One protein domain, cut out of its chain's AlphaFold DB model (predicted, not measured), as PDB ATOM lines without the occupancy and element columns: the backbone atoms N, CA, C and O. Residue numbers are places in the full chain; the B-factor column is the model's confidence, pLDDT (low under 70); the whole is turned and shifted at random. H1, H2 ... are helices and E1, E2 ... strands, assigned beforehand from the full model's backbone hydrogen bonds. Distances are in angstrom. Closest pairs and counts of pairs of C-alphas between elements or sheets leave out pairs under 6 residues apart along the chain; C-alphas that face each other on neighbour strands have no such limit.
ATOM      1  N   TRP A 235      48.339  88.615  33.540       87.69
ATOM      2  CA  TRP A 235      46.981  88.623  33.002       87.69
ATOM      3  C   TRP A 235      46.914  87.713  31.780       87.69
ATOM      4  O   TRP A 235      47.605  87.951  30.790       87.69
ATOM      5  N   GLN A 236      46.084  86.678  31.847       91.31
ATOM      6  CA  GLN A 236      45.865  85.751  30.747       91.31
ATOM      7  C   GLN A 236      44.446  85.879  30.211       91.31
ATOM      8  O   GLN A 236      43.476  85.726  30.955       91.31
ATOM      9  N   THR A 237      44.331  86.117  28.907       93.56
ATOM     10  CA  THR A 237      43.046  86.202  28.216       93.56
ATOM     11  C   THR A 237      42.269  84.896  28.334       93.56
ATOM     12  O   THR A 237      42.786  83.811  28.057       93.56
ATOM     13  N   ILE A 238      40.993  85.010  28.687       93.88
ATOM     14  CA  ILE A 238      40.064  83.888  28.750       93.88
ATOM     15  C   ILE A 238      39.375  83.766  27.386       93.88
ATOM     16  O   ILE A 238      38.660  84.684  26.970       93.88
ATOM     17  N   PRO A 239      39.551  82.654  26.657       90.62
ATOM     18  CA  PRO A 239      38.941  82.504  25.346       90.62
ATOM     19  C   PRO A 239      37.421  82.305  25.451       90.62
ATOM     20  O   PRO A 239      36.930  81.591  26.321       90.62
ATOM     21  N   ASN A 240      36.684  82.862  24.485       85.62
ATOM     22  CA  ASN A 240      35.259  82.597  24.224       85.62
ATOM     23  C   ASN A 240      34.239  83.051  25.291       85.62
ATOM     24  O   ASN A 240      33.100  82.591  25.246       85.62
ATOM     25  N   VAL A 241      34.586  83.967  26.202       88.06
ATOM     26  CA  VAL A 241      33.645  84.465  27.235       88.06
ATOM     27  C   VAL A 241      32.929  85.777  26.877       88.06
ATOM     28  O   VAL A 241      31.978  86.187  27.540       88.06
ATOM     29  N   THR A 242      33.342  86.427  25.786       86.62
ATOM     30  CA  THR A 242      32.820  87.732  25.339       86.62
ATOM     31  C   THR A 242      31.721  87.635  24.276       86.62
ATOM     32  O   THR A 242      31.146  88.648  23.884       86.62
ATOM     33  N   ASN A 243      31.369  86.425  23.823       83.50
ATOM     34  CA  ASN A 243      30.314  86.211  22.828       83.50
ATOM     35  C   ASN A 243      28.913  86.247  23.468       83.50
ATOM     36  O   ASN A 243      28.240  85.224  23.594       83.50
ATOM     37  N   GLN A 244      28.508  87.432  23.921       82.38
ATOM     38  CA  GLN A 244      27.248  87.683  24.621       82.38
ATOM     39  C   GLN A 244      26.255  88.405  23.702       82.38
ATOM     40  O   GLN A 244      26.641  89.226  22.871       82.38
ATOM     41  N   THR A 245      24.950  88.160  23.876       88.88
ATOM     42  CA  THR A 245      23.896  88.904  23.153       88.88
ATOM     43  C   THR A 245      23.957  90.406  23.440       88.88
ATOM     44  O   THR A 245      23.691  91.222  22.559       88.88
ATOM     45  N   HIS A 246      24.334  90.761  24.667       92.44
ATOM     46  CA  HIS A 246      24.590  92.126  25.100       92.44
ATOM     47  C   HIS A 246      26.079  92.238  25.456       92.44
ATOM     48  O   HIS A 246      26.463  91.775  26.527       92.44
ATOM     49  N   PRO A 247      26.929  92.819  24.591       91.81
ATOM     50  CA  PRO A 247      28.384  92.819  24.782       91.81
ATOM     51  C   PRO A 247      28.856  93.631  25.998       91.81
ATOM     52  O   PRO A 247      29.994  93.484  26.420       91.81
ATOM     53  N   TRP A 248      28.002  94.471  26.582       91.94
ATOM     54  CA  TRP A 248      28.260  95.196  27.833       91.94
ATOM     55  C   TRP A 248      27.813  94.439  29.095       91.94
ATOM     56  O   TRP A 248      27.930  94.973  30.197       91.94
ATOM     57  N   LEU A 249      27.252  93.231  28.962       94.25
ATOM     58  CA  LEU A 249      26.913  92.364  30.089       94.25
ATOM     59  C   LEU A 249      27.871  91.177  30.143       94.25
ATOM     60  O   LEU A 249      28.050  90.470  29.156       94.25
ATOM     61  N   MET A 250      28.414  90.914  31.327       94.44
ATOM     62  CA  MET A 250      29.201  89.721  31.606       94.44
ATOM     63  C   MET A 250      28.362  88.687  32.352       94.44
ATOM     64  O   MET A 250      27.864  88.988  33.436       94.44
ATOM     65  N   ASP A 251      28.244  87.468  31.820       93.81
ATOM     66  CA  ASP A 251      27.695  86.335  32.579       93.81
ATOM     67  C   ASP A 251      28.762  85.806  33.546       93.81
ATOM     68  O   ASP A 251      29.705  85.126  33.129       93.81
ATOM     69  N   LEU A 252      28.639  86.122  34.839       92.38
ATOM     70  CA  LEU A 252      29.653  85.741  35.824       92.38
ATOM     71  C   LEU A 252      29.758  84.225  36.010       92.38
ATOM     72  O   LEU A 252      30.808  83.757  36.438       92.38
ATOM     73  N   SER A 253      28.751  83.433  35.614       89.62
ATOM     74  CA  SER A 253      28.859  81.969  35.682       89.62
ATOM     75  C   SER A 253      29.908  81.397  34.721       89.62
ATOM     76  O   SER A 253      30.241  80.218  34.808       89.62
ATOM     77  N   GLN A 254      30.398  82.196  33.768       90.81
ATOM     78  CA  GLN A 254      31.481  81.808  32.859       90.81
ATOM     79  C   GLN A 254      32.875  82.006  33.469       90.81
ATOM     80  O   GLN A 254      33.864  81.556  32.891       90.81
ATOM     81  N   LEU A 255      32.968  82.668  34.625       91.31
ATOM     82  CA  LEU A 255      34.219  82.912  35.330       91.31
ATOM     83  C   LEU A 255      34.371  81.902  36.466       91.31
ATOM     84  O   LEU A 255      33.572  81.861  37.398       91.31
ATOM     85  N   ALA A 256      35.403  81.066  36.381       78.56
ATOM     86  CA  ALA A 256      35.719  80.120  37.443       78.56
ATOM     87  C   ALA A 256      36.011  80.856  38.767       78.56
ATOM     88  O   ALA A 256      36.477  81.985  38.776       78.56
ATOM     89  N   SER A 257      35.815  80.210  39.914       80.69
ATOM     90  CA  SER A 257      36.227  80.746  41.230       80.69
ATOM     91  C   SER A 257      35.475  81.984  41.749       80.69
ATOM     92  O   SER A 257      35.771  82.415  42.864       80.69
ATOM     93  N   ILE A 258      34.505  82.524  41.000       88.06
ATOM     94  CA  ILE A 258      33.656  83.637  41.443       88.06
ATOM     95  C   ILE A 258      32.259  83.140  41.803       88.06
ATOM     96  O   ILE A 258      31.627  82.415  41.035       88.06
ATOM     97  N   THR A 259      31.764  83.559  42.964       88.81
ATOM     98  CA  THR A 259      30.407  83.268  43.441       88.81
ATOM     99  C   THR A 259      29.700  84.551  43.880       88.81
ATOM    100  O   THR A 259      30.333  85.539  44.236       88.81
ATOM    101  N   GLU A 260      28.368  84.577  43.820       90.38
ATOM    102  CA  GLU A 260      27.569  85.796  44.044       90.38
ATOM    103  C   GLU A 260      27.603  86.337  45.491       90.38
ATOM    104  O   GLU A 260      27.240  87.489  45.744       90.38
ATOM    105  N   ASP A 261      28.020  85.507  46.444       92.38
ATOM    106  CA  ASP A 261      28.194  85.831  47.860       92.38
ATOM    107  C   ASP A 261      29.559  86.460  48.163       92.38
ATOM    108  O   ASP A 261      29.713  87.142  49.178       92.38
ATOM    109  N   GLN A 262      30.537  86.279  47.273       91.50
ATOM    110  CA  GLN A 262      31.832  86.927  47.401       91.50
ATOM    111  C   GLN A 262      31.700  88.443  47.249       91.50
ATOM    112  O   GLN A 262      30.840  88.936  46.507       91.50
ATOM    113  N   PRO A 263      32.578  89.205  47.918       90.06
ATOM    114  CA  PRO A 263      32.580  90.645  47.777       90.06
ATOM    115  C   PRO A 263      32.996  91.033  46.352       90.06
ATOM    116  O   PRO A 263      33.813  90.358  45.725       90.06
ATOM    117  N   ILE A 264      32.474  92.148  45.840       88.38
ATOM    118  CA  ILE A 264      32.761  92.661  44.486       88.38
ATOM    119  C   ILE A 264      34.273  92.787  44.241       88.38
ATOM    120  O   ILE A 264      34.779  92.510  43.156       88.38
ATOM    121  N   SER A 265      35.011  93.154  45.281       81.69
ATOM    122  CA  SER A 265      36.469  93.161  45.333       81.69
ATOM    123  C   SER A 265      37.137  91.863  44.863       81.69
ATOM    124  O   SER A 265      38.184  91.925  44.221       81.69
ATOM    125  N   ALA A 266      36.569  90.698  45.175       85.56
ATOM    126  CA  ALA A 266      37.128  89.409  44.776       85.56
ATOM    127  C   ALA A 266      37.155  89.255  43.248       85.56
ATOM    128  O   ALA A 266      38.160  88.798  42.701       85.56
ATOM    129  N   LEU A 267      36.107  89.722  42.558       89.19
ATOM    130  CA  LEU A 267      36.049  89.722  41.095       89.19
ATOM    131  C   LEU A 267      37.203  90.534  40.505       89.19
ATOM    132  O   LEU A 267      37.951  90.019  39.685       89.19
ATOM    133  N   PHE A 268      37.385  91.775  40.956       84.62
ATOM    134  CA  PHE A 268      38.401  92.680  40.403       84.62
ATOM    135  C   PHE A 268      39.839  92.343  40.814       84.62
ATOM    136  O   PHE A 268      40.781  92.810  40.180       84.62
ATOM    137  N   LYS A 269      40.028  91.510  41.845       80.62
ATOM    138  CA  LYS A 269      41.335  90.917  42.167       80.62
ATOM    139  C   LYS A 269      41.732  89.821  41.183       80.62
ATOM    140  O   LYS A 269      42.907  89.684  40.867       80.62
ATOM    141  N   ALA A 270      40.764  89.030  40.727       85.75
ATOM    142  CA  ALA A 270      41.017  87.861  39.892       85.75
ATOM    143  C   ALA A 270      40.815  88.125  38.392       85.75
ATOM    144  O   ALA A 270      41.390  87.408  37.575       85.75
ATOM    145  N   TYR A 271      40.020  89.133  38.026       89.81
ATOM    146  CA  TYR A 271      39.575  89.374  36.656       89.81
ATOM    147  C   TYR A 271      39.699  90.832  36.238       89.81
ATOM    148  O   TYR A 271      39.486  91.759  37.019       89.81
ATOM    149  N   ARG A 272      39.976  91.009  34.948       88.25
ATOM    150  CA  ARG A 272      40.068  92.289  34.256       88.25
ATOM    151  C   ARG A 272      39.186  92.262  33.015       88.25
ATOM    152  O   ARG A 272      39.176  91.266  32.295       88.25
ATOM    153  N   PHE A 273      38.501  93.369  32.749       90.88
ATOM    154  CA  PHE A 273      37.594  93.537  31.616       90.88
ATOM    155  C   PHE A 273      38.053  94.733  30.795       90.88
ATOM    156  O   PHE A 273      38.283  95.804  31.360       90.88
ATOM    157  N   SER A 274      38.196  94.561  29.485       88.69
ATOM    158  CA  SER A 274      38.655  95.625  28.589       88.69
ATOM    159  C   SER A 274      37.851  95.694  27.295       88.69
ATOM    160  O   SER A 274      37.287  94.689  26.849       88.69
ATOM    161  N   GLY A 275      37.778  96.892  26.719       86.88
ATOM    162  CA  GLY A 275      37.026  97.199  25.507       86.88
ATOM    163  C   GLY A 275      37.915  97.389  24.271       86.88
ATOM    164  O   GLY A 275      38.840  96.609  24.022       86.88
ATOM    165  N   HIS A 276      37.598  98.401  23.464       81.12
ATOM    166  CA  HIS A 276      38.367  98.779  22.280       81.12
ATOM    167  C   HIS A 276      39.634  99.582  22.614       81.12
ATOM    168  O   HIS A 276      39.580 100.634  23.236       81.12
ATOM    169  N   ASP A 277      40.770  99.149  22.064       77.38
ATOM    170  CA  ASP A 277      42.100  99.740  22.298       77.38
ATOM    171  C   ASP A 277      42.695  99.418  23.685       77.38
ATOM    172  O   ASP A 277      43.717  99.981  24.079       77.38
ATOM    173  N   GLY A 278      42.114  98.440  24.394       72.50
ATOM    174  CA  GLY A 278      42.650  97.913  25.654       72.50
ATOM    175  C   GLY A 278      42.336  98.779  26.875       72.50
ATOM    176  O   GLY A 278      42.922  98.579  27.940       72.50
ATOM    177  N   GLU A 279      41.408  99.723  26.736       77.38
ATOM    178  CA  GLU A 279      40.837 100.483  27.834       77.38
ATOM    179  C   GLU A 279      40.108  99.562  28.811       77.38
ATOM    180  O   GLU A 279      39.418  98.608  28.447       77.38
ATOM    181  N   LEU A 280      40.269  99.853  30.093       81.38
ATOM    182  CA  LEU A 280      39.678  99.055  31.150       81.38
ATOM    183  C   LEU A 280      38.249  99.507  31.414       81.38
ATOM    184  O   LEU A 280      37.971 100.700  31.534       81.38
ATOM    185  N   LEU A 281      37.353  98.530  31.507       84.25
ATOM    186  CA  LEU A 281      35.932  98.757  31.707       84.25
ATOM    187  C   LEU A 281      35.577  98.686  33.188       84.25
ATOM    188  O   LEU A 281      36.059  97.830  33.935       84.25
ATOM    189  N   TRP A 282      34.660  99.556  33.591       79.19
ATOM    190  CA  TRP A 282      34.150  99.633  34.954       79.19
ATOM    191  C   TRP A 282      32.844  98.867  35.042       79.19
ATOM    192  O   TRP A 282      32.023  98.953  34.126       79.19
ATOM    193  N   ALA A 283      32.619  98.159  36.143       87.31
ATOM    194  CA  ALA A 283      31.291  97.630  36.399       87.31
ATOM    195  C   ALA A 283      30.364  98.724  36.933       87.31
ATOM    196  O   ALA A 283      30.770  99.600  37.702       87.31
ATOM    197  N   LEU A 284      29.108  98.624  36.522       88.06
ATOM    198  CA  LEU A 284      28.018  99.497  36.908       88.06
ATOM    199  C   LEU A 284      27.047  98.723  37.794       88.06
ATOM    200  O   LEU A 284      26.792  97.534  37.579       88.06
ATOM    201  N   ASP A 285      26.481  99.408  38.779       88.75
ATOM    202  CA  ASP A 285      25.436  98.846  39.618       88.75
ATOM    203  C   ASP A 285      24.079  98.765  38.879       88.75
ATOM    204  O   ASP A 285      23.937  99.067  37.687       88.75
ATOM    205  N   ARG A 286      23.026  98.361  39.601       90.56
ATOM    206  CA  ARG A 286      21.667  98.244  39.040       90.56
ATOM    207  C   ARG A 286      20.978  99.578  38.736       90.56
ATOM    208  O   ARG A 286      19.871  99.583  38.204       90.56
ATOM    209  N   LYS A 287      21.596 100.702  39.091       86.56
ATOM    210  CA  LYS A 287      21.165 102.052  38.717       86.56
ATOM    211  C   LYS A 287      21.986 102.603  37.551       86.56
ATOM    212  O   LYS A 287      21.645 103.668  37.054       86.56
ATOM    213  N   GLY A 288      23.011 101.871  37.106       80.81
ATOM    214  CA  GLY A 288      23.967 102.309  36.096       80.81
ATOM    215  C   GLY A 288      25.038 103.252  36.643       80.81
ATOM    216  O   GLY A 288      25.688 103.936  35.859       80.81
ATOM    217  N   GLU A 289      25.225 103.291  37.964       81.69
ATOM    218  CA  GLU A 289      26.227 104.113  38.641       81.69
ATOM    219  C   GLU A 289      27.516 103.307  38.877       81.69
ATOM    220  O   GLU A 289      27.490 102.080  39.015       81.69
ATOM    221  N   SER A 290      28.660 103.992  38.959       78.12
ATOM    222  CA  SER A 290      29.933 103.361  39.324       78.12
ATOM    223  C   SER A 290      29.885 102.796  40.742       78.12
ATOM    224  O   SER A 290      29.428 103.460  41.677       78.12
ATOM    225  N   ILE A 291      30.425 101.591  40.920       80.62
ATOM    226  CA  ILE A 291      30.451 100.900  42.214       80.62
ATOM    227  C   ILE A 291      31.262 101.699  43.240       80.62
ATOM    228  O   ILE A 291      32.429 102.012  43.017       80.62
ATOM    229  N   GLN A 292      30.648 101.973  44.393       72.62
ATOM    230  CA  GLN A 292      31.283 102.688  45.511       72.62
ATOM    231  C   GLN A 292      31.713 101.760  46.663       72.62
ATOM    232  O   GLN A 292      32.610 102.102  47.427       72.62
ATOM    233  N   HIS A 293      31.089 100.583  46.789       79.31
ATOM    234  CA  HIS A 293      31.258  99.667  47.926       79.31
ATOM    235  C   HIS A 293      31.729  98.285  47.458       79.31
ATOM    236  O   HIS A 293      30.923  97.392  47.202       79.31
ATOM    237  N   PHE A 294      33.044  98.103  47.314       81.69
ATOM    238  CA  PHE A 294      33.639  96.850  46.818       81.69
ATOM    239  C   PHE A 294      33.662  95.714  47.855       81.69
ATOM    240  O   PHE A 294      33.955  94.565  47.520       81.69
ATOM    241  N   ASP A 295      33.379  96.018  49.117       83.31
ATOM    242  CA  ASP A 295      33.220  95.063  50.212       83.31
ATOM    243  C   ASP A 295      31.852  94.360  50.188       83.31
ATOM    244  O   ASP A 295      31.688  93.305  50.799       83.31
ATOM    245  N   HIS A 296      30.870  94.912  49.468       89.38
ATOM    246  CA  HIS A 296      29.545  94.313  49.355       89.38
ATOM    247  C   HIS A 296      29.536  93.074  48.448       89.38
ATOM    248  O   HIS A 296      30.334  93.002  47.511       89.38
ATOM    249  N   PRO A 297      28.615  92.116  48.675       94.44
ATOM    250  CA  PRO A 297      28.473  90.934  47.828       94.44
ATOM    251  C   PRO A 297      28.141  91.278  46.373       94.44
ATOM    252  O   PRO A 297      27.351  92.193  46.114       94.44
ATOM    253  N   LEU A 298      28.661  90.494  45.425       94.19
ATOM    254  CA  LEU A 298      28.362  90.626  43.993       94.19
ATOM    255  C   LEU A 298      26.856  90.604  43.715       94.19
ATOM    256  O   LEU A 298      26.360  91.444  42.968       94.19
ATOM    257  N   SER A 299      26.107  89.721  44.379       94.94
ATOM    258  CA  SER A 299      24.643  89.594  44.272       94.94
ATOM    259  C   SER A 299      23.872  90.913  44.430       94.94
ATOM    260  O   SER A 299      22.767  91.052  43.906       94.94
ATOM    261  N   THR A 300      24.441  91.922  45.099       94.38
ATOM    262  CA  THR A 300      23.800  93.236  45.271       94.38
ATOM    263  C   THR A 300      23.685  94.040  43.969       94.38
ATOM    264  O   THR A 300      22.772  94.872  43.840       94.38
ATOM    265  N   ILE A 301      24.554  93.759  42.992       93.12
ATOM    266  CA  ILE A 301      24.691  94.504  41.734       93.12
ATOM    267  C   ILE A 301      24.397  93.672  40.475       93.12
ATOM    268  O   ILE A 301      24.397  94.225  39.379       93.12
ATOM    269  N   LEU A 302      24.108  92.373  40.608       94.81
ATOM    270  CA  LEU A 302      23.821  91.511  39.457       94.81
ATOM    271  C   LEU A 302      22.405  91.708  38.909       94.81
ATOM    272  O   LEU A 302      21.415  91.745  39.643       94.81
ATOM    273  N   TYR A 303      22.311  91.747  37.586       93.50
ATOM    274  CA  TYR A 303      21.073  91.604  36.836       93.50
ATOM    275  C   TYR A 303      20.743  90.121  36.672       93.50
ATOM    276  O   TYR A 303      21.616  89.303  36.371       93.50
ATOM    277  N   ASP A 304      19.481  89.767  36.920       90.62
ATOM    278  CA  ASP A 304      18.984  88.386  36.897       90.62
ATOM    279  C   ASP A 304      19.832  87.399  37.726       90.62
ATOM    280  O   ASP A 304      19.912  86.214  37.412       90.62
ATOM    281  N   GLY A 305      20.500  87.896  38.775       89.81
ATOM    282  CA  GLY A 305      21.354  87.103  39.666       89.81
ATOM    283  C   GLY A 305      22.651  86.578  39.039       89.81
ATOM    284  O   GLY A 305      23.349  85.803  39.678       89.81
ATOM    285  N   LYS A 306      22.998  86.968  37.805       91.19
ATOM    286  CA  LYS A 306      24.192  86.428  37.124       91.19
ATOM    287  C   LYS A 306      24.951  87.403  36.232       91.19
ATOM    288  O   LYS A 306      26.145  87.215  36.011       91.19
ATOM    289  N   TYR A 307      24.281  88.430  35.711       94.44
ATOM    290  CA  TYR A 307      24.884  89.362  34.769       94.44
ATOM    291  C   TYR A 307      25.411  90.604  35.472       94.44
ATOM    292  O   TYR A 307      24.677  91.265  36.205       94.44
ATOM    293  N   LEU A 308      26.654  90.972  35.186       94.69
ATOM    294  CA  LEU A 308      27.230  92.245  35.602       94.69
ATOM    295  C   LEU A 308      27.307  93.198  34.408       94.69
ATOM    296  O   LEU A 308      27.801  92.814  33.349       94.69
ATOM    297  N   LYS A 309      26.815  94.430  34.567       93.69
ATOM    298  CA  LYS A 309      26.862  95.461  33.522       93.69
ATOM    299  C   LYS A 309      28.167  96.238  33.590       93.69
ATOM    300  O   LYS A 309      28.621  96.570  34.679       93.69
ATOM    301  N   PHE A 310      28.731  96.550  32.429       91.19
ATOM    302  CA  PHE A 310      29.946  97.341  32.287       91.19
ATOM    303  C   PHE A 310      29.688  98.653  31.549       91.19
ATOM    304  O   PHE A 310      28.697  98.807  30.834       91.19
ATOM    305  N   SER A 311      30.611  99.596  31.715       86.12
ATOM    306  CA  SER A 311      30.631 100.924  31.094       86.12
ATOM    307  C   SER A 311      30.935 100.920  29.590       86.12
ATOM    308  O   SER A 311      31.267 101.958  29.035       86.12
ATOM    309  N   GLY A 312      30.928  99.766  28.931       86.94
ATOM    310  CA  GLY A 312      31.233  99.636  27.512       86.94
ATOM    311  C   GLY A 312      31.125  98.189  27.052       86.94
ATOM    312  O   GLY A 312      30.799  97.298  27.838       86.94
ATOM    313  N   ASN A 313      31.397  97.957  25.770       90.12
ATOM    314  CA  ASN A 313      31.434  96.612  25.205       90.12
ATOM    315  C   ASN A 313      32.689  95.881  25.679       90.12
ATOM    316  O   ASN A 313      33.798  96.366  25.479       90.12
ATOM    317  N   ILE A 314      32.512  94.692  26.241       91.94
ATOM    318  CA  ILE A 314      33.594  93.820  26.679       91.94
ATOM    319  C   ILE A 314      34.165  93.115  25.449       91.94
ATOM    320  O   ILE A 314      33.504  92.281  24.829       91.94
ATOM    321  N   ILE A 315      35.402  93.450  25.099       91.62
ATOM    322  CA  ILE A 315      36.137  92.835  23.989       91.62
ATOM    323  C   ILE A 315      37.057  91.731  24.506       91.62
ATOM    324  O   ILE A 315      37.175  90.677  23.877       91.62
ATOM    325  N   GLU A 316      37.648  91.933  25.683       93.06
ATOM    326  CA  GLU A 316      38.535  90.973  26.330       93.06
ATOM    327  C   GLU A 316      38.199  90.834  27.820       93.06
ATOM    328  O   GLU A 316      37.927  91.813  28.519       93.06
ATOM    329  N   VAL A 317      38.269  89.593  28.304       94.75
ATOM    330  CA  VAL A 317      38.320  89.278  29.731       94.75
ATOM    331  C   VAL A 317      39.611  88.530  30.001       94.75
ATOM    332  O   VAL A 317      39.924  87.563  29.304       94.75
ATOM    333  N   SER A 318      40.339  88.956  31.022       92.12
ATOM    334  CA  SER A 318      41.605  88.355  31.424       92.12
ATOM    335  C   SER A 318      41.551  87.935  32.889       92.12
ATOM    336  O   SER A 318      41.026  88.665  33.726       92.12
ATOM    337  N   GLN A 319      42.087  86.756  33.195       91.69
ATOM    338  CA  GLN A 319      42.244  86.247  34.555       91.69
ATOM    339  C   GLN A 319      43.683  86.450  35.019       91.69
ATOM    340  O   GLN A 319      44.626  86.245  34.253       91.69
ATOM    341  N   LEU A 320      43.857  86.811  36.283       87.19
ATOM    342  CA  LEU A 320      45.166  86.854  36.907       87.19
ATOM    343  C   LEU A 320      45.640  85.440  37.250       87.19
ATOM    344  O   LEU A 320      44.938  84.691  37.929       87.19
ATOM    345  N   GLN A 321      46.841  85.083  36.808       89.00
ATOM    346  CA  GLN A 321      47.476  83.809  37.137       89.00
ATOM    347  C   GLN A 321      48.918  84.020  37.597       89.00
ATOM    348  O   GLN A 321      49.619  84.898  37.091       89.00
ATOM    349  N   ALA A 322      49.368  83.192  38.540       89.44
ATOM    350  CA  ALA A 322      50.777  83.092  38.893       89.44
ATOM    351  C   ALA A 322      51.522  82.289  37.817       89.44
ATOM    352  O   ALA A 322      51.080  81.216  37.406       89.44
ATOM    353  N   THR A 323      52.652  82.810  37.351       89.31
ATOM    354  CA  THR A 323      53.497  82.156  36.343       89.31
ATOM    355  C   THR A 323      54.969  82.218  36.739       89.31
ATOM    356  O   THR A 323      55.385  83.108  37.481       89.31
ATOM    357  N   GLY A 324      55.775  81.298  36.210       88.81
ATOM    358  CA  GLY A 324      57.197  81.209  36.538       88.81
ATOM    359  C   GLY A 324      57.461  80.503  37.867       88.81
ATOM    360  O   GLY A 324      56.601  79.797  38.386       88.81
TER     361      GLY A 324
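Overview. This is residues 235 to 324 of the 341 residues of an uncharacterized protein of Photobacterium aphoticum (UniProt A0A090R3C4). With little regular structure, this domain is mostly loops with two small separate sheets, and a short helix, H1, leads straight into strand E3. The 90 printed residues hold E1, E2, H1, E3, E4 and E5 along the chain; the antiparallel sheets run E1 - E5 - E3 and E2 - E4. The class is mixed, with only 29 residues in named elements; the whole is compact, radius of gyration of the C-alphas 12.3 A, spanning 36 by 27 by 21 A.

Arrangement. Start at E1, residues 235 to 237, antiparallel to E5, residues 316 to 323; N 236 and O 319, 2.8 A apart, are within hydrogen-bond range. E5 is also antiparallel to E3, residues 271 to 274, with N 272 and O 318 at 2.8 A. Elsewhere E2, residues 249 to 251, is antiparallel to E4, residues 307 to 310, with N 250 and O 308 at 2.8 A. H1, residues 264 to 270, has every O i to N i+4 pair within range; its closest C-alpha pair with E5 is Ala 270 and Leu 320, 5.2 A.

Along the chain. Find C-alpha 235 at (46.981, 88.623, 33.002), where E1 begins. H1 spans 10.6 A; E5 spans 20.0 A, bends by 51 degrees at residue 320 and ends at C-alpha 323, (53.497, 82.156, 36.343).

Size, cuts and confidence. The farthest C-alphas, Lys 287 and Gly 324, are 41.7 A apart. The printed part has no cut; E3 to E4 is a long link of 32 residues. No printed residue is under 70 in pLDDT.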